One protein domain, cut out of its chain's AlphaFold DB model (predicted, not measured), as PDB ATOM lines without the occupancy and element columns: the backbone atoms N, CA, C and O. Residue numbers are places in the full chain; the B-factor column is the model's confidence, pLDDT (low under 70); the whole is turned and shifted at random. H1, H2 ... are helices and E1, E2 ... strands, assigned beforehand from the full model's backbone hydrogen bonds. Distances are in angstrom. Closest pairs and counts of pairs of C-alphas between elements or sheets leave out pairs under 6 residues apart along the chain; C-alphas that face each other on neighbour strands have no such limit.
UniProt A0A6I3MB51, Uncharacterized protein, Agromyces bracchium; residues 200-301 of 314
ATOM      1  N   ARG A 200       1.172 -19.740 -10.675       86.44
ATOM      2  CA  ARG A 200       1.518 -21.159 -10.782       86.44
ATOM      3  C   ARG A 200       1.874 -21.748  -9.416       86.44
ATOM      4  O   ARG A 200       2.802 -21.282  -8.761       86.44
ATOM      5  N   VAL A 201       1.164 -22.802  -9.018       85.75
ATOM      6  CA  VAL A 201       1.413 -23.593  -7.805       85.75
ATOM      7  C   VAL A 201       1.682 -25.035  -8.236       85.75
ATOM      8  O   VAL A 201       0.760 -25.777  -8.576       85.75
ATOM      9  N   ALA A 202       2.960 -25.425  -8.244       84.19
ATOM     10  CA  ALA A 202       3.430 -26.673  -8.855       84.19
ATOM     11  C   ALA A 202       2.980 -26.789 -10.332       84.19
ATOM     12  O   ALA A 202       3.316 -25.927 -11.151       84.19
ATOM     13  N   ASP A 203       2.204 -27.820 -10.668       84.00
ATOM     14  CA  ASP A 203       1.715 -28.080 -12.030       84.00
ATOM     15  C   ASP A 203       0.316 -27.515 -12.301       84.00
ATOM     16  O   ASP A 203      -0.260 -27.768 -13.357       84.00
ATOM     17  N   ARG A 204      -0.248 -26.757 -11.354       86.75
ATOM     18  CA  ARG A 204      -1.589 -26.178 -11.475       86.75
ATOM     19  C   ARG A 204      -1.553 -24.664 -11.381       86.75
ATOM     20  O   ARG A 204      -0.674 -24.083 -10.745       86.75
ATOM     21  N   GLU A 205      -2.538 -24.016 -11.987       89.12
ATOM     22  CA  GLU A 205      -2.735 -22.581 -11.807       89.12
ATOM     23  C   GLU A 205      -3.738 -22.286 -10.697       89.12
ATOM     24  O   GLU A 205      -4.741 -22.979 -10.519       89.12
ATOM     25  N   ALA A 206      -3.450 -21.232  -9.948       89.75
ATOM     26  CA  ALA A 206      -4.286 -20.674  -8.913       89.75
ATOM     27  C   ALA A 206      -4.918 -19.370  -9.401       89.75
ATOM     28  O   ALA A 206      -4.231 -18.471  -9.896       89.75
ATOM     29  N   PHE A 207      -6.228 -19.260  -9.190       87.62
ATOM     30  CA  PHE A 207      -7.023 -18.090  -9.574       87.62
ATOM     31  C   PHE A 207      -7.528 -17.287  -8.371       87.62
ATOM     32  O   PHE A 207      -8.129 -16.226  -8.533       87.62
ATOM     33  N   GLY A 208      -7.301 -17.782  -7.152       85.81
ATOM     34  CA  GLY A 208      -7.776 -17.138  -5.937       85.81
ATOM     35  C   GLY A 208      -6.913 -17.446  -4.724       85.81
ATOM     36  O   GLY A 208      -6.197 -18.448  -4.673       85.81
ATOM     37  N   PHE A 209      -7.015 -16.576  -3.722       83.62
ATOM     38  CA  PHE A 209      -6.391 -16.758  -2.419       83.62
ATOM     39  C   PHE A 209      -7.471 -17.009  -1.367       83.62
ATOM     40  O   PHE A 209      -8.431 -16.248  -1.247       83.62
ATOM     41  N   THR A 210      -7.309 -18.072  -0.589       80.31
ATOM     42  CA  THR A 210      -8.229 -18.422   0.491       80.31
ATOM     43  C   THR A 210      -7.904 -17.573   1.712       80.31
ATOM     44  O   THR A 210      -6.841 -17.700   2.327       80.31
ATOM     45  N   THR A 211      -8.836 -16.704   2.093       71.44
ATOM     46  CA  THR A 211      -8.729 -15.918   3.321       71.44
ATOM     47  C   THR A 211      -9.480 -16.625   4.439       71.44
ATOM     48  O   THR A 211     -10.618 -17.056   4.283       71.44
ATOM     49  N   ARG A 212      -8.827 -16.767   5.592       67.38
ATOM     50  CA  ARG A 212      -9.478 -17.238   6.819       67.38
ATOM     51  C   ARG A 212      -9.654 -16.066   7.764       67.38
ATOM     52  O   ARG A 212      -8.834 -15.143   7.782       67.38
ATOM     53  N   SER A 213     -10.709 -16.111   8.568       62.59
ATOM     54  CA  SER A 213     -10.960 -15.093   9.582       62.59
ATOM     55  C   SER A 213      -9.753 -14.959  10.526       62.59
ATOM     56  O   SER A 213      -9.147 -15.938  10.962       62.59
ATOM     57  N   THR A 214      -9.386 -13.718  10.855       58.41
ATOM     58  CA  THR A 214      -8.246 -13.419  11.743       58.41
ATOM     59  C   THR A 214      -8.469 -13.898  13.178       58.41
ATOM     60  O   THR A 214      -7.511 -14.112  13.917       58.41
ATOM     61  N   VAL A 215      -9.729 -14.091  13.575       55.69
ATOM     62  CA  VAL A 215     -10.123 -14.639  14.873       55.69
ATOM     63  C   VAL A 215     -10.893 -15.929  14.624       55.69
ATOM     64  O   VAL A 215     -12.017 -15.888  14.133       55.69
ATOM     65  N   THR A 216     -10.273 -17.055  14.969       60.72
ATOM     66  CA  THR A 216     -10.883 -18.386  14.916       60.72
ATOM     67  C   THR A 216     -11.117 -18.889  16.332       60.72
ATOM     68  O   THR A 216     -10.193 -18.879  17.153       60.72
ATOM     69  N   SER A 217     -12.337 -19.336  16.631       61.69
ATOM     70  CA  SER A 217     -12.533 -20.234  17.770       61.69
ATOM     71  C   SER A 217     -11.971 -21.620  17.424       61.69
ATOM     72  O   SER A 217     -11.777 -21.946  16.250       61.69
ATOM     73  N   LEU A 218     -11.696 -22.454  18.433       57.09
ATOM     74  CA  LEU A 218     -11.301 -23.848  18.187       57.09
ATOM     75  C   LEU A 218     -12.376 -24.584  17.374       57.09
ATOM     76  O   LEU A 218     -12.038 -25.269  16.416       57.09
ATOM     77  N   ALA A 219     -13.655 -24.355  17.682       58.25
ATOM     78  CA  ALA A 219     -14.778 -24.911  16.932       58.25
ATOM     79  C   ALA A 219     -14.770 -24.473  15.456       58.25
ATOM     80  O   ALA A 219     -14.971 -25.302  14.571       58.25
ATOM     81  N   ASP A 220     -14.457 -23.205  15.168       59.84
ATOM     82  CA  ASP A 220     -14.360 -22.725  13.784       59.84
ATOM     83  C   ASP A 220     -13.238 -23.420  13.021       59.84
ATOM     84  O   ASP A 220     -13.432 -23.768  11.865       59.84
ATOM     85  N   ARG A 221     -12.094 -23.698  13.660       60.69
ATOM     86  CA  ARG A 221     -11.004 -24.443  13.007       60.69
ATOM     87  C   ARG A 221     -11.414 -25.863  12.618       60.69
ATOM     88  O   ARG A 221     -10.940 -26.359  11.602       60.69
ATOM     89  N   PHE A 222     -12.282 -26.500  13.404       55.66
ATOM     90  CA  PHE A 222     -12.810 -27.828  13.093       55.66
ATOM     91  C   PHE A 222     -13.905 -27.788  12.015       55.66
ATOM     92  O   PHE A 222     -13.948 -28.677  11.167       55.66
ATOM     93  N   HIS A 223     -14.759 -26.759  11.990       54.19
ATOM     94  CA  HIS A 223     -15.792 -26.607  10.955       54.19
ATOM     95  C   HIS A 223     -15.231 -26.163   9.593       54.19
ATOM     96  O   HIS A 223     -15.696 -26.646   8.560       54.19
ATOM     97  N   ASP A 224     -14.197 -25.319   9.588       52.38
ATOM     98  CA  ASP A 224     -13.506 -24.807   8.390       52.38
ATOM     99  C   ASP A 224     -12.645 -25.884   7.687       52.38
ATOM    100  O   ASP A 224     -12.039 -25.649   6.644       52.38
ATOM    101  N   ALA A 225     -12.602 -27.106   8.236       50.81
ATOM    102  CA  ALA A 225     -11.913 -28.257   7.652       50.81
ATOM    103  C   ALA A 225     -12.683 -28.922   6.491       50.81
ATOM    104  O   ALA A 225     -12.131 -29.795   5.817       50.81
ATOM    105  N   ARG A 226     -13.937 -28.522   6.222       50.91
ATOM    106  CA  ARG A 226     -14.706 -28.985   5.050       50.91
ATOM    107  C   ARG A 226     -14.282 -28.230   3.786       50.91
ATOM    108  O   ARG A 226     -15.081 -27.543   3.160       50.91
ATOM    109  N   GLN A 227     -13.008 -28.332   3.428       61.91
ATOM    110  CA  GLN A 227     -12.494 -27.843   2.150       61.91
ATOM    111  C   GLN A 227     -12.626 -28.948   1.097       61.91
ATOM    112  O   GLN A 227     -12.381 -30.120   1.393       61.91
ATOM    113  N   VAL A 228     -12.978 -28.585  -0.140       60.12
ATOM    114  CA  VAL A 228     -12.820 -29.497  -1.280       60.12
ATOM    115  C   VAL A 228     -11.319 -29.620  -1.519       60.12
ATOM    116  O   VAL A 228     -10.714 -28.734  -2.119       60.12
ATOM    117  N   ARG A 229     -10.708 -30.684  -0.984       65.81
ATOM    118  CA  ARG A 229      -9.249 -30.905  -1.005       65.81
ATOM    119  C   ARG A 229      -8.658 -30.831  -2.415       65.81
ATOM    120  O   ARG A 229      -7.510 -30.450  -2.567       65.81
ATOM    121  N   ASP A 230      -9.465 -31.122  -3.430       72.56
ATOM    122  CA  ASP A 230      -9.033 -31.106  -4.827       72.56
ATOM    123  C   ASP A 230      -8.892 -29.691  -5.408       72.56
ATOM    124  O   ASP A 230      -8.219 -29.513  -6.422       72.56
ATOM    125  N   TRP A 231      -9.512 -28.679  -4.793       77.75
ATOM    126  CA  TRP A 231      -9.574 -27.291  -5.283       77.75
ATOM    127  C   TRP A 231      -8.703 -26.335  -4.476       77.75
ATOM    128  O   TRP A 231      -8.670 -25.142  -4.767       77.75
ATOM    129  N   VAL A 232      -8.008 -26.834  -3.459       82.75
ATOM    130  CA  VAL A 232      -7.131 -26.031  -2.616       82.75
ATOM    131  C   VAL A 232      -5.756 -26.673  -2.605       82.75
ATOM    132  O   VAL A 232      -5.632 -27.896  -2.626       82.75
ATOM    133  N   ASP A 233      -4.710 -25.859  -2.605       85.31
ATOM    134  CA  ASP A 233      -3.356 -26.380  -2.474       85.31
ATOM    135  C   ASP A 233      -3.141 -27.063  -1.102       85.31
ATOM    136  O   ASP A 233      -3.885 -26.796  -0.152       85.31
ATOM    137  N   PRO A 234      -2.100 -27.903  -0.942       80.88
ATOM    138  CA  PRO A 234      -1.827 -28.583   0.327       80.88
ATOM    139  C   PRO A 234      -1.667 -27.637   1.526       80.88
ATOM    140  O   PRO A 234      -1.901 -28.045   2.664       80.88
ATOM    141  N   THR A 235      -1.280 -26.375   1.299       80.19
ATOM    142  CA  THR A 235      -1.152 -25.375   2.370       80.19
ATOM    143  C   THR A 235      -2.472 -24.686   2.726       80.19
ATOM    144  O   THR A 235      -2.533 -23.974   3.735       80.19
ATOM    145  N   GLY A 236      -3.539 -24.897   1.951       78.38
ATOM    146  CA  GLY A 236      -4.854 -24.315   2.205       78.38
ATOM    147  C   GLY A 236      -4.988 -22.840   1.803       78.38
ATOM    148  O   GLY A 236      -5.930 -22.179   2.246       78.38
ATOM    149  N   ARG A 237      -4.018 -22.293   1.062       81.81
ATOM    150  CA  ARG A 237      -3.852 -20.859   0.768       81.81
ATOM    151  C   ARG A 237      -4.365 -20.462  -0.605       81.81
ATOM    152  O   ARG A 237      -4.853 -19.346  -0.750       81.81
ATOM    153  N   PHE A 238      -4.268 -21.337  -1.592       87.94
ATOM    154  CA  PHE A 238      -4.599 -21.034  -2.978       87.94
ATOM    155  C   PHE A 238      -5.769 -21.875  -3.447       87.94
ATOM    156  O   PHE A 238      -5.827 -23.068  -3.163       87.94
ATOM    157  N   VAL A 239      -6.680 -21.246  -4.184       87.44
ATOM    158  CA  VAL A 239      -7.734 -21.956  -4.908       87.44
ATOM    159  C   VAL A 239      -7.181 -22.328  -6.277       87.44
ATOM    160  O   VAL A 239      -6.802 -21.447  -7.053       87.44
ATOM    161  N   LEU A 240      -7.093 -23.628  -6.534       89.56
ATOM    162  CA  LEU A 240      -6.469 -24.217  -7.712       89.56
ATOM    163  C   LEU A 240      -7.508 -24.555  -8.777       89.56
ATOM    164  O   LEU A 240      -8.586 -25.069  -8.466       89.56
ATOM    165  N   MET A 241      -7.139 -24.373 -10.042       88.50
ATOM    166  CA  MET A 241      -7.920 -24.885 -11.163       88.50
ATOM    167  C   MET A 241      -7.980 -26.410 -11.136       88.50
ATOM    168  O   MET A 241      -6.932 -27.037 -10.956       88.50
ATOM    169  N   PRO A 242      -9.162 -27.039 -11.287       84.75
ATOM    170  CA  PRO A 242      -9.273 -28.491 -11.348       84.75
ATOM    171  C   PRO A 242      -8.513 -29.063 -12.554       84.75
ATOM    172  O   PRO A 242      -8.225 -28.362 -13.516       84.75
ATOM    173  N   ASN A 243      -8.209 -30.360 -12.521       82.12
ATOM    174  CA  ASN A 243      -7.486 -31.017 -13.620       82.12
ATOM    175  C   ASN A 243      -8.337 -31.163 -14.894       82.12
ATOM    176  O   ASN A 243      -7.795 -31.334 -15.980       82.12
ATOM    177  N   ALA A 244      -9.665 -31.106 -14.763       82.75
ATOM    178  CA  ALA A 244     -10.605 -31.192 -15.873       82.75
ATOM    179  C   ALA A 244     -11.717 -30.148 -15.720       82.75
ATOM    180  O   ALA A 244     -12.188 -29.892 -14.607       82.75
ATOM    181  N   SER A 245     -12.179 -29.600 -16.844       77.00
ATOM    182  CA  SER A 245     -13.230 -28.573 -16.898       77.00
ATOM    183  C   SER A 245     -14.588 -29.060 -16.383       77.00
ATOM    184  O   SER A 245     -15.400 -28.263 -15.923       77.00
ATOM    185  N   SER A 246     -14.828 -30.373 -16.412       76.56
ATOM    186  CA  SER A 246     -16.056 -31.020 -15.938       76.56
ATOM    187  C   SER A 246     -15.979 -31.545 -14.500       76.56
ATOM    188  O   SER A 246     -16.964 -32.092 -14.008       76.56
ATOM    189  N   ALA A 247     -14.838 -31.397 -13.815       74.06
ATOM    190  CA  ALA A 247     -14.582 -32.089 -12.550       74.06
ATOM    191  C   ALA A 247     -15.555 -31.702 -11.423       74.06
ATOM    192  O   ALA A 247     -15.916 -32.554 -10.615       74.06
ATOM    193  N   ALA A 248     -15.983 -30.438 -11.348       67.81
ATOM    194  CA  ALA A 248     -17.008 -30.010 -10.400       67.81
ATOM    195  C   ALA A 248     -17.655 -28.678 -10.802       67.81
ATOM    196  O   ALA A 248     -17.087 -27.879 -11.544       67.81
ATOM    197  N   ARG A 249     -18.849 -28.429 -10.256       79.44
ATOM    198  CA  ARG A 249     -19.527 -27.130 -10.325       79.44
ATOM    199  C   ARG A 249     -19.142 -26.301  -9.104       79.44
ATOM    200  O   ARG A 249     -19.294 -26.770  -7.978       79.44
ATOM    201  N   ALA A 250     -18.703 -25.068  -9.326       80.81
ATOM    202  CA  ALA A 250     -18.465 -24.105  -8.259       80.81
ATOM    203  C   ALA A 250     -19.620 -23.106  -8.171       80.81
ATOM    204  O   ALA A 250     -20.056 -22.556  -9.181       80.81
ATOM    205  N   LEU A 251     -20.091 -22.851  -6.952       85.06
ATOM    206  CA  LEU A 251     -21.042 -21.784  -6.664       85.06
ATOM    207  C   LEU A 251     -20.302 -20.648  -5.951       85.06
ATOM    208  O   LEU A 251     -19.838 -20.822  -4.826       85.06
ATOM    209  N   ILE A 252     -20.199 -19.488  -6.602       84.75
ATOM    210  CA  ILE A 252     -19.585 -18.289  -6.021       84.75
ATOM    211  C   ILE A 252     -20.696 -17.407  -5.447       84.75
ATOM    212  O   ILE A 252     -21.470 -16.803  -6.192       84.75
ATOM    213  N   ILE A 253     -20.761 -17.319  -4.119       83.31
ATOM    214  CA  ILE A 253     -21.692 -16.444  -3.398       83.31
ATOM    215  C   ILE A 253     -20.899 -15.265  -2.852       83.31
ATOM    216  O   ILE A 253     -19.940 -15.455  -2.107       83.31
ATOM    217  N   ALA A 254     -21.296 -14.050  -3.219       81.62
ATOM    218  CA  ALA A 254     -20.611 -12.845  -2.779       81.62
ATOM    219  C   ALA A 254     -21.572 -11.645  -2.737       81.62
ATOM    220  O   ALA A 254     -22.496 -11.557  -3.548       81.62
ATOM    221  N   GLU A 255     -21.341 -10.717  -1.804       80.31
ATOM    222  CA  GLU A 255     -22.065  -9.438  -1.721       80.31
ATOM    223  C   GLU A 255     -21.742  -8.557  -2.946       80.31
ATOM    224  O   GLU A 255     -20.673  -8.679  -3.553       80.31
ATOM    225  N   SER A 256     -22.640  -7.643  -3.323       76.44
ATOM    226  CA  SER A 256     -22.339  -6.675  -4.389       76.44
ATOM    227  C   SER A 256     -21.108  -5.833  -4.022       76.44
ATOM    228  O   SER A 256     -20.945  -5.442  -2.869       76.44
ATOM    229  N   GLY A 257     -20.217  -5.581  -4.987       75.94
ATOM    230  CA  GLY A 257     -18.983  -4.813  -4.763       75.94
ATOM    231  C   GLY A 257     -17.846  -5.565  -4.056       75.94
ATOM    232  O   GLY A 257     -16.796  -4.981  -3.820       75.94
ATOM    233  N   SER A 258     -17.999  -6.859  -3.762       77.69
ATOM    234  CA  SER A 258     -16.973  -7.675  -3.082       77.69
ATOM    235  C   SER A 258     -15.872  -8.240  -3.996       77.69
ATOM    236  O   SER A 258     -15.043  -9.028  -3.551       77.69
ATOM    237  N   GLY A 259     -15.860  -7.872  -5.284       80.56
ATOM    238  CA  GLY A 259     -14.858  -8.354  -6.244       80.56
ATOM    239  C   GLY A 259     -15.191  -9.690  -6.921       80.56
ATOM    240  O   GLY A 259     -14.300 -10.310  -7.496       80.56
ATOM    241  N   LYS A 260     -16.462 -10.125  -6.917       87.75
ATOM    242  CA  LYS A 260     -16.924 -11.340  -7.622       87.75
ATOM    243  C   LYS A 260     -16.456 -11.393  -9.082       87.75
ATOM    244  O   LYS A 260     -15.916 -12.407  -9.508       87.75
ATOM    245  N   THR A 261     -16.638 -10.300  -9.824       85.81
ATOM    246  CA  THR A 261     -16.221 -10.205 -11.231       85.81
ATOM    247  C   THR A 261     -14.710 -10.374 -11.372       85.81
ATOM    248  O   THR A 261     -14.261 -11.138 -12.212       85.81
ATOM    249  N   VAL A 262     -13.912  -9.771 -10.486       84.94
ATOM    250  CA  VAL A 262     -12.443  -9.902 -10.509       84.94
ATOM    251  C   VAL A 262     -12.008 -11.356 -10.295       84.94
ATOM    252  O   VAL A 262     -11.131 -11.842 -11.008       84.94
ATOM    253  N   LEU A 263     -12.645 -12.070  -9.361       87.38
ATOM    254  CA  LEU A 263     -12.375 -13.493  -9.131       87.38
ATOM    255  C   LEU A 263     -12.739 -14.350 -10.354       87.38
ATOM    256  O   LEU A 263     -11.975 -15.239 -10.728       87.38
ATOM    257  N   ILE A 264     -13.883 -14.074 -10.990       88.44
ATOM    258  CA  ILE A 264     -14.311 -14.764 -12.216       88.44
ATOM    259  C   ILE A 264     -13.324 -14.494 -13.354       88.44
ATOM    260  O   ILE A 264     -12.920 -15.432 -14.029       88.44
ATOM    261  N   ASN A 265     -12.870 -13.255 -13.532       87.50
ATOM    262  CA  ASN A 265     -11.893 -12.916 -14.568       87.50
ATOM    263  C   ASN A 265     -10.582 -13.689 -14.362       87.50
ATOM    264  O   ASN A 265     -10.016 -14.212 -15.321       87.50
ATOM    265  N   GLY A 266     -10.135 -13.826 -13.109       88.31
ATOM    266  CA  GLY A 266      -8.987 -14.660 -12.759       88.31
ATOM    267  C   GLY A 266      -9.193 -16.139 -13.099       88.31
ATOM    268  O   GLY A 266      -8.310 -16.770 -13.678       88.31
ATOM    269  N   LEU A 267     -10.379 -16.678 -12.805       89.50
ATOM    270  CA  LEU A 267     -10.756 -18.041 -13.187       89.50
ATOM    271  C   LEU A 267     -10.731 -18.219 -14.711       89.50
ATOM    272  O   LEU A 267     -10.202 -19.212 -15.200       89.50
ATOM    273  N   VAL A 268     -11.267 -17.263 -15.470       88.88
ATOM    274  CA  VAL A 268     -11.264 -17.329 -16.937       88.88
ATOM    275  C   VAL A 268      -9.840 -17.311 -17.481       88.88
ATOM    276  O   VAL A 268      -9.518 -18.143 -18.323       88.88
ATOM    277  N   LEU A 269      -8.963 -16.438 -16.976       88.44
ATOM    278  CA  LEU A 269      -7.556 -16.419 -17.388       88.44
ATOM    279  C   LEU A 269      -6.879 -17.780 -17.173       88.44
ATOM    280  O   LEU A 269      -6.219 -18.273 -18.087       88.44
ATOM    281  N   CYS A 270      -7.115 -18.418 -16.024       89.19
ATOM    282  CA  CYS A 270      -6.606 -19.763 -15.759       89.19
ATOM    283  C   CYS A 270      -7.261 -20.857 -16.619       89.19
ATOM    284  O   CYS A 270      -6.662 -21.892 -16.870       89.19
ATOM    285  N   ALA A 271      -8.497 -20.682 -17.088       89.12
ATOM    286  CA  ALA A 271      -9.096 -21.627 -18.031       89.12
ATOM    287  C   ALA A 271      -8.469 -21.485 -19.430       89.12
ATOM    288  O   ALA A 271      -8.199 -22.478 -20.108       89.12
ATOM    289  N   LEU A 272      -8.195 -20.248 -19.853       88.31
ATOM    290  CA  LEU A 272      -7.613 -19.947 -21.161       88.31
ATOM    291  C   LEU A 272      -6.152 -20.403 -21.282       88.31
ATOM    292  O   LEU A 272      -5.736 -20.835 -22.366       88.31
ATOM    293  N   SER A 273      -5.379 -20.350 -20.196       86.75
ATOM    294  CA  SER A 273      -4.017 -20.904 -20.138       86.75
ATOM    295  C   SER A 273      -4.014 -22.431 -20.282       86.75
ATOM    296  O   SER A 273      -3.186 -22.972 -21.013       86.75
ATOM    297  N   TYR A 274      -5.011 -23.118 -19.712       86.31
ATOM    298  CA  TYR A 274      -5.250 -24.556 -19.896       86.31
ATOM    299  C   TYR A 274      -5.792 -24.906 -21.292       86.31
ATOM    300  O   TYR A 274      -5.931 -26.081 -21.632       86.31
ATOM    301  N   GLY A 275      -6.113 -23.901 -22.113       86.12
ATOM    302  CA  GLY A 275      -6.693 -24.088 -23.442       86.12
ATOM    303  C   GLY A 275      -8.156 -24.525 -23.415       86.12
ATOM    304  O   GLY A 275      -8.644 -25.083 -24.395       86.12
ATOM    305  N   TRP A 276      -8.862 -24.297 -22.307       88.94
ATOM    306  CA  TRP A 276     -10.274 -24.639 -22.210       88.94
ATOM    307  C   TRP A 276     -11.140 -23.610 -22.941       88.94
ATOM    308  O   TRP A 276     -10.885 -22.406 -22.841       88.94
ATOM    309  N   PRO A 277     -12.200 -24.052 -23.641       86.81
ATOM    310  CA  PRO A 277     -13.219 -23.141 -24.132       86.81
ATOM    311  C   PRO A 277     -13.991 -22.553 -22.947       86.81
ATOM    312  O   PRO A 277     -14.383 -23.274 -22.025       86.81
ATOM    313  N   VAL A 278     -14.215 -21.240 -22.971       86.81
ATOM    314  CA  VAL A 278     -14.901 -20.515 -21.898       86.81
ATOM    315  C   VAL A 278     -16.122 -19.810 -22.461       86.81
ATOM    316  O   VAL A 278     -16.023 -19.044 -23.415       86.81
ATOM    317  N   PHE A 279     -17.261 -20.028 -21.812       88.00
ATOM    318  CA  PHE A 279     -18.499 -19.306 -22.071       88.00
ATOM    319  C   PHE A 279     -18.867 -18.519 -20.817       88.00
ATOM    320  O   PHE A 279     -18.990 -19.094 -19.735       88.00
ATOM    321  N   VAL A 280     -19.029 -17.203 -20.958       85.50
ATOM    322  CA  VAL A 280     -19.437 -16.314 -19.865       85.50
ATOM    323  C   VAL A 280     -20.830 -15.789 -20.174       85.50
ATOM    324  O   VAL A 280     -21.045 -15.168 -21.209       85.50
ATOM    325  N   ILE A 281     -21.769 -16.049 -19.268       86.38
ATOM    326  CA  ILE A 281     -23.144 -15.558 -19.362       86.38
ATOM    327  C   ILE A 281     -23.330 -14.536 -18.246       86.38
ATOM    328  O   ILE A 281     -23.441 -14.908 -17.075       86.38
ATOM    329  N   ASP A 282     -23.347 -13.254 -18.604       82.19
ATOM    330  CA  ASP A 282     -23.677 -12.183 -17.669       82.19
ATOM    331  C   ASP A 282     -25.155 -11.800 -17.791       82.19
ATOM    332  O   ASP A 282     -25.572 -11.117 -18.723       82.19
ATOM    333  N   ALA A 283     -25.953 -12.227 -16.814       79.00
ATOM    334  CA  ALA A 283     -27.371 -11.885 -16.745       79.00
ATOM    335  C   ALA A 283     -27.622 -10.413 -16.366       79.00
ATOM    336  O   ALA A 283     -28.751  -9.941 -16.489       79.00
ATOM    337  N   LYS A 284     -26.601  -9.690 -15.881       74.94
ATOM    338  CA  LYS A 284     -26.713  -8.263 -15.551       74.94
ATOM    339  C   LYS A 284     -26.669  -7.388 -16.809       74.94
ATOM    340  O   LYS A 284     -27.230  -6.294 -16.791       74.94
ATOM    341  N   GLY A 285     -26.053  -7.888 -17.881       69.75
ATOM    342  CA  GLY A 285     -26.008  -7.239 -19.186       69.75
ATOM    343  C   GLY A 285     -25.118  -6.000 -19.215       69.75
ATOM    344  O   GLY A 285     -25.462  -5.050 -19.913       69.75
ATOM    345  N   ASP A 286     -24.018  -5.978 -18.453       77.94
ATOM    346  CA  ASP A 286     -23.082  -4.848 -18.458       77.94
ATOM    347  C   ASP A 286     -22.132  -4.939 -19.676       77.94
ATOM    348  O   ASP A 286     -21.263  -5.820 -19.720       77.94
ATOM    349  N   PRO A 287     -22.252  -4.058 -20.693       78.38
ATOM    350  CA  PRO A 287     -21.444  -4.164 -21.910       78.38
ATOM    351  C   PRO A 287     -19.949  -3.936 -21.656       78.38
ATOM    352  O   PRO A 287     -19.104  -4.424 -22.415       78.38
ATOM    353  N   ALA A 288     -19.607  -3.200 -20.592       80.88
ATOM    354  CA  ALA A 288     -18.222  -2.929 -20.235       80.88
ATOM    355  C   ALA A 288     -17.517  -4.203 -19.748       80.88
ATOM    356  O   ALA A 288     -16.391  -4.470 -20.170       80.88
ATOM    357  N   ASP A 289     -18.196  -5.021 -18.939       78.62
ATOM    358  CA  ASP A 289     -17.659  -6.289 -18.430       78.62
ATOM    359  C   ASP A 289     -17.428  -7.287 -19.578       78.62
ATOM    360  O   ASP A 289     -16.366  -7.912 -19.660       78.62
ATOM    361  N   ALA A 290     -18.371  -7.383 -20.523       79.88
ATOM    362  CA  ALA A 290     -18.225  -8.231 -21.709       79.88
ATOM    363  C   ALA A 290     -17.033  -7.804 -22.583       79.88
ATOM    364  O   ALA A 290     -16.229  -8.638 -23.010       79.88
ATOM    365  N   THR A 291     -16.877  -6.495 -22.804       82.38
ATOM    366  CA  THR A 291     -15.760  -5.939 -23.584       82.38
ATOM    367  C   THR A 291     -14.421  -6.180 -22.886       82.38
ATOM    368  O   THR A 291     -13.453  -6.598 -23.526       82.38
ATOM    369  N   ALA A 292     -14.363  -5.985 -21.564       82.31
ATOM    370  CA  ALA A 292     -13.172  -6.257 -20.765       82.31
ATOM    371  C   ALA A 292     -12.771  -7.741 -20.829       82.31
ATOM    372  O   ALA A 292     -11.587  -8.055 -20.951       82.31
ATOM    373  N   MET A 293     -13.746  -8.655 -20.816       82.25
ATOM    374  CA  MET A 293     -13.496 -10.091 -20.941       82.25
ATOM    375  C   MET A 293     -12.942 -10.495 -22.309       82.25
ATOM    376  O   MET A 293     -12.019 -11.311 -22.377       82.25
ATOM    377  N   VAL A 294     -13.452  -9.906 -23.392       85.62
ATOM    378  CA  VAL A 294     -12.881 -10.112 -24.733       85.62
ATOM    379  C   VAL A 294     -11.446  -9.598 -24.790       85.62
ATOM    380  O   VAL A 294     -10.565 -10.315 -25.265       85.62
ATOM    381  N   GLY A 295     -11.193  -8.406 -24.242       84.31
ATOM    382  CA  GLY A 295      -9.845  -7.843 -24.153       84.31
ATOM    383  C   GLY A 295      -8.876  -8.749 -23.386       84.31
ATOM    384  O   GLY A 295      -7.760  -8.978 -23.847       84.31
ATOM    385  N   LEU A 296      -9.311  -9.331 -22.262       83.56
ATOM    386  CA  LEU A 296      -8.515 -10.295 -21.490       83.56
ATOM    387  C   LEU A 296      -8.178 -11.556 -22.298       83.56
ATOM    388  O   LEU A 296      -7.032 -12.006 -22.278       83.56
ATOM    389  N   ALA A 297      -9.145 -12.116 -23.027       84.75
ATOM    390  CA  ALA A 297      -8.916 -13.304 -23.846       84.75
ATOM    391  C   ALA A 297      -7.955 -13.030 -25.014       84.75
ATOM    392  O   ALA A 297      -7.046 -13.823 -25.265       84.75
ATOM    393  N   GLN A 298      -8.106 -11.883 -25.679       86.69
ATOM    394  CA  GLN A 298      -7.218 -11.449 -26.759       86.69
ATOM    395  C   GLN A 298      -5.797 -11.177 -26.261       86.69
ATOM    396  O   GLN A 298      -4.835 -11.610 -26.894       86.69
ATOM    397  N   ALA A 299      -5.651 -10.536 -25.098       84.44
ATOM    398  CA  ALA A 299      -4.352 -10.326 -24.458       84.44
ATOM    399  C   ALA A 299      -3.659 -11.653 -24.095       84.44
ATOM    400  O   ALA A 299      -2.436 -11.743 -24.140       84.44
ATOM    401  N   ALA A 300      -4.436 -12.700 -23.800       81.25
ATOM    402  CA  ALA A 300      -3.943 -14.062 -23.602       81.25
ATOM    403  C   ALA A 300      -3.690 -14.831 -24.922       81.25
ATOM    404  O   ALA A 300      -3.450 -16.038 -24.895       81.25
ATOM    405  N   GLY A 301      -3.765 -14.166 -26.082       83.94
ATOM    406  CA  GLY A 301      -3.537 -14.768 -27.398       83.94
ATOM    407  C   GLY A 301      -4.675 -15.668 -27.887       83.94
ATOM    408  O   GLY A 301      -4.453 -16.538 -28.730       83.94
TER     409      GLY A 301
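Overview. This is residues 200 to 301 of the 314 residues of an uncharacterized protein of Agromyces bracchium (UniProt A0A6I3MB51). A pair of short antiparallel strands, E1 and E2, has helix H2 packed beside E1 and helix H3 beside H2, while the small helix H1 lies at the far end of the domain, beyond the strands. H2 and H3 run side by side the same way, and long loops join most of the parts. The printed part has 102 residues with three named helices and two named strands, in the order E1, H1, E2, H2, H3; the class is mixed, helices and strands, with under half of the residues in named elements. The whole is only just loose, close to compact, with a radius of gyration of the C-alphas of 15.5 A and spans of 46 by 33 by 21 A.

Along the chain. E1 is residues 204 to 209, 13.9 A long, from C-alpha 204 at (-1.589, -26.178, -11.475). E2 is residues 238 to 240, 6.0 A. H2 is residues 260 to 273, 20.4 A, and H3 is residues 287 to 299, 18.3 A, with C-alpha 299 at (-4.352, -10.326, -24.458). H1 is residues 218 to 223, 8.9 A.

Arrangement. E1 and E2 are antiparallel at 135 degrees, with N 239 and O 208 2.9 A apart, within hydrogen-bond range. The closest C-alphas of E1 and H2, those of Phe 207 and Gly 266, are 5.1 A apart. H2 and H3 touch at a shallow tilt of 28 degrees, H3 with residues 293 to 297 alone; their closest C-alphas, Asn 265 and Met 293, are 7.2 A apart. H1 is apart from H2 and H3. In H1, H2 and H3 every O i to N i+4 pair is within hydrogen-bond range.

Size, cuts and confidence. The C-alphas farthest apart, Leu 218 and Gly 301, are 47.1 A apart. The printed part has no cut. The links H1 to E2, E2 to H2 and H2 to H3 are long. Residues 253 to 259 and 283 to 288 stand free. The pLDDT is under 70 at residues 212 to 229, 248 and 285.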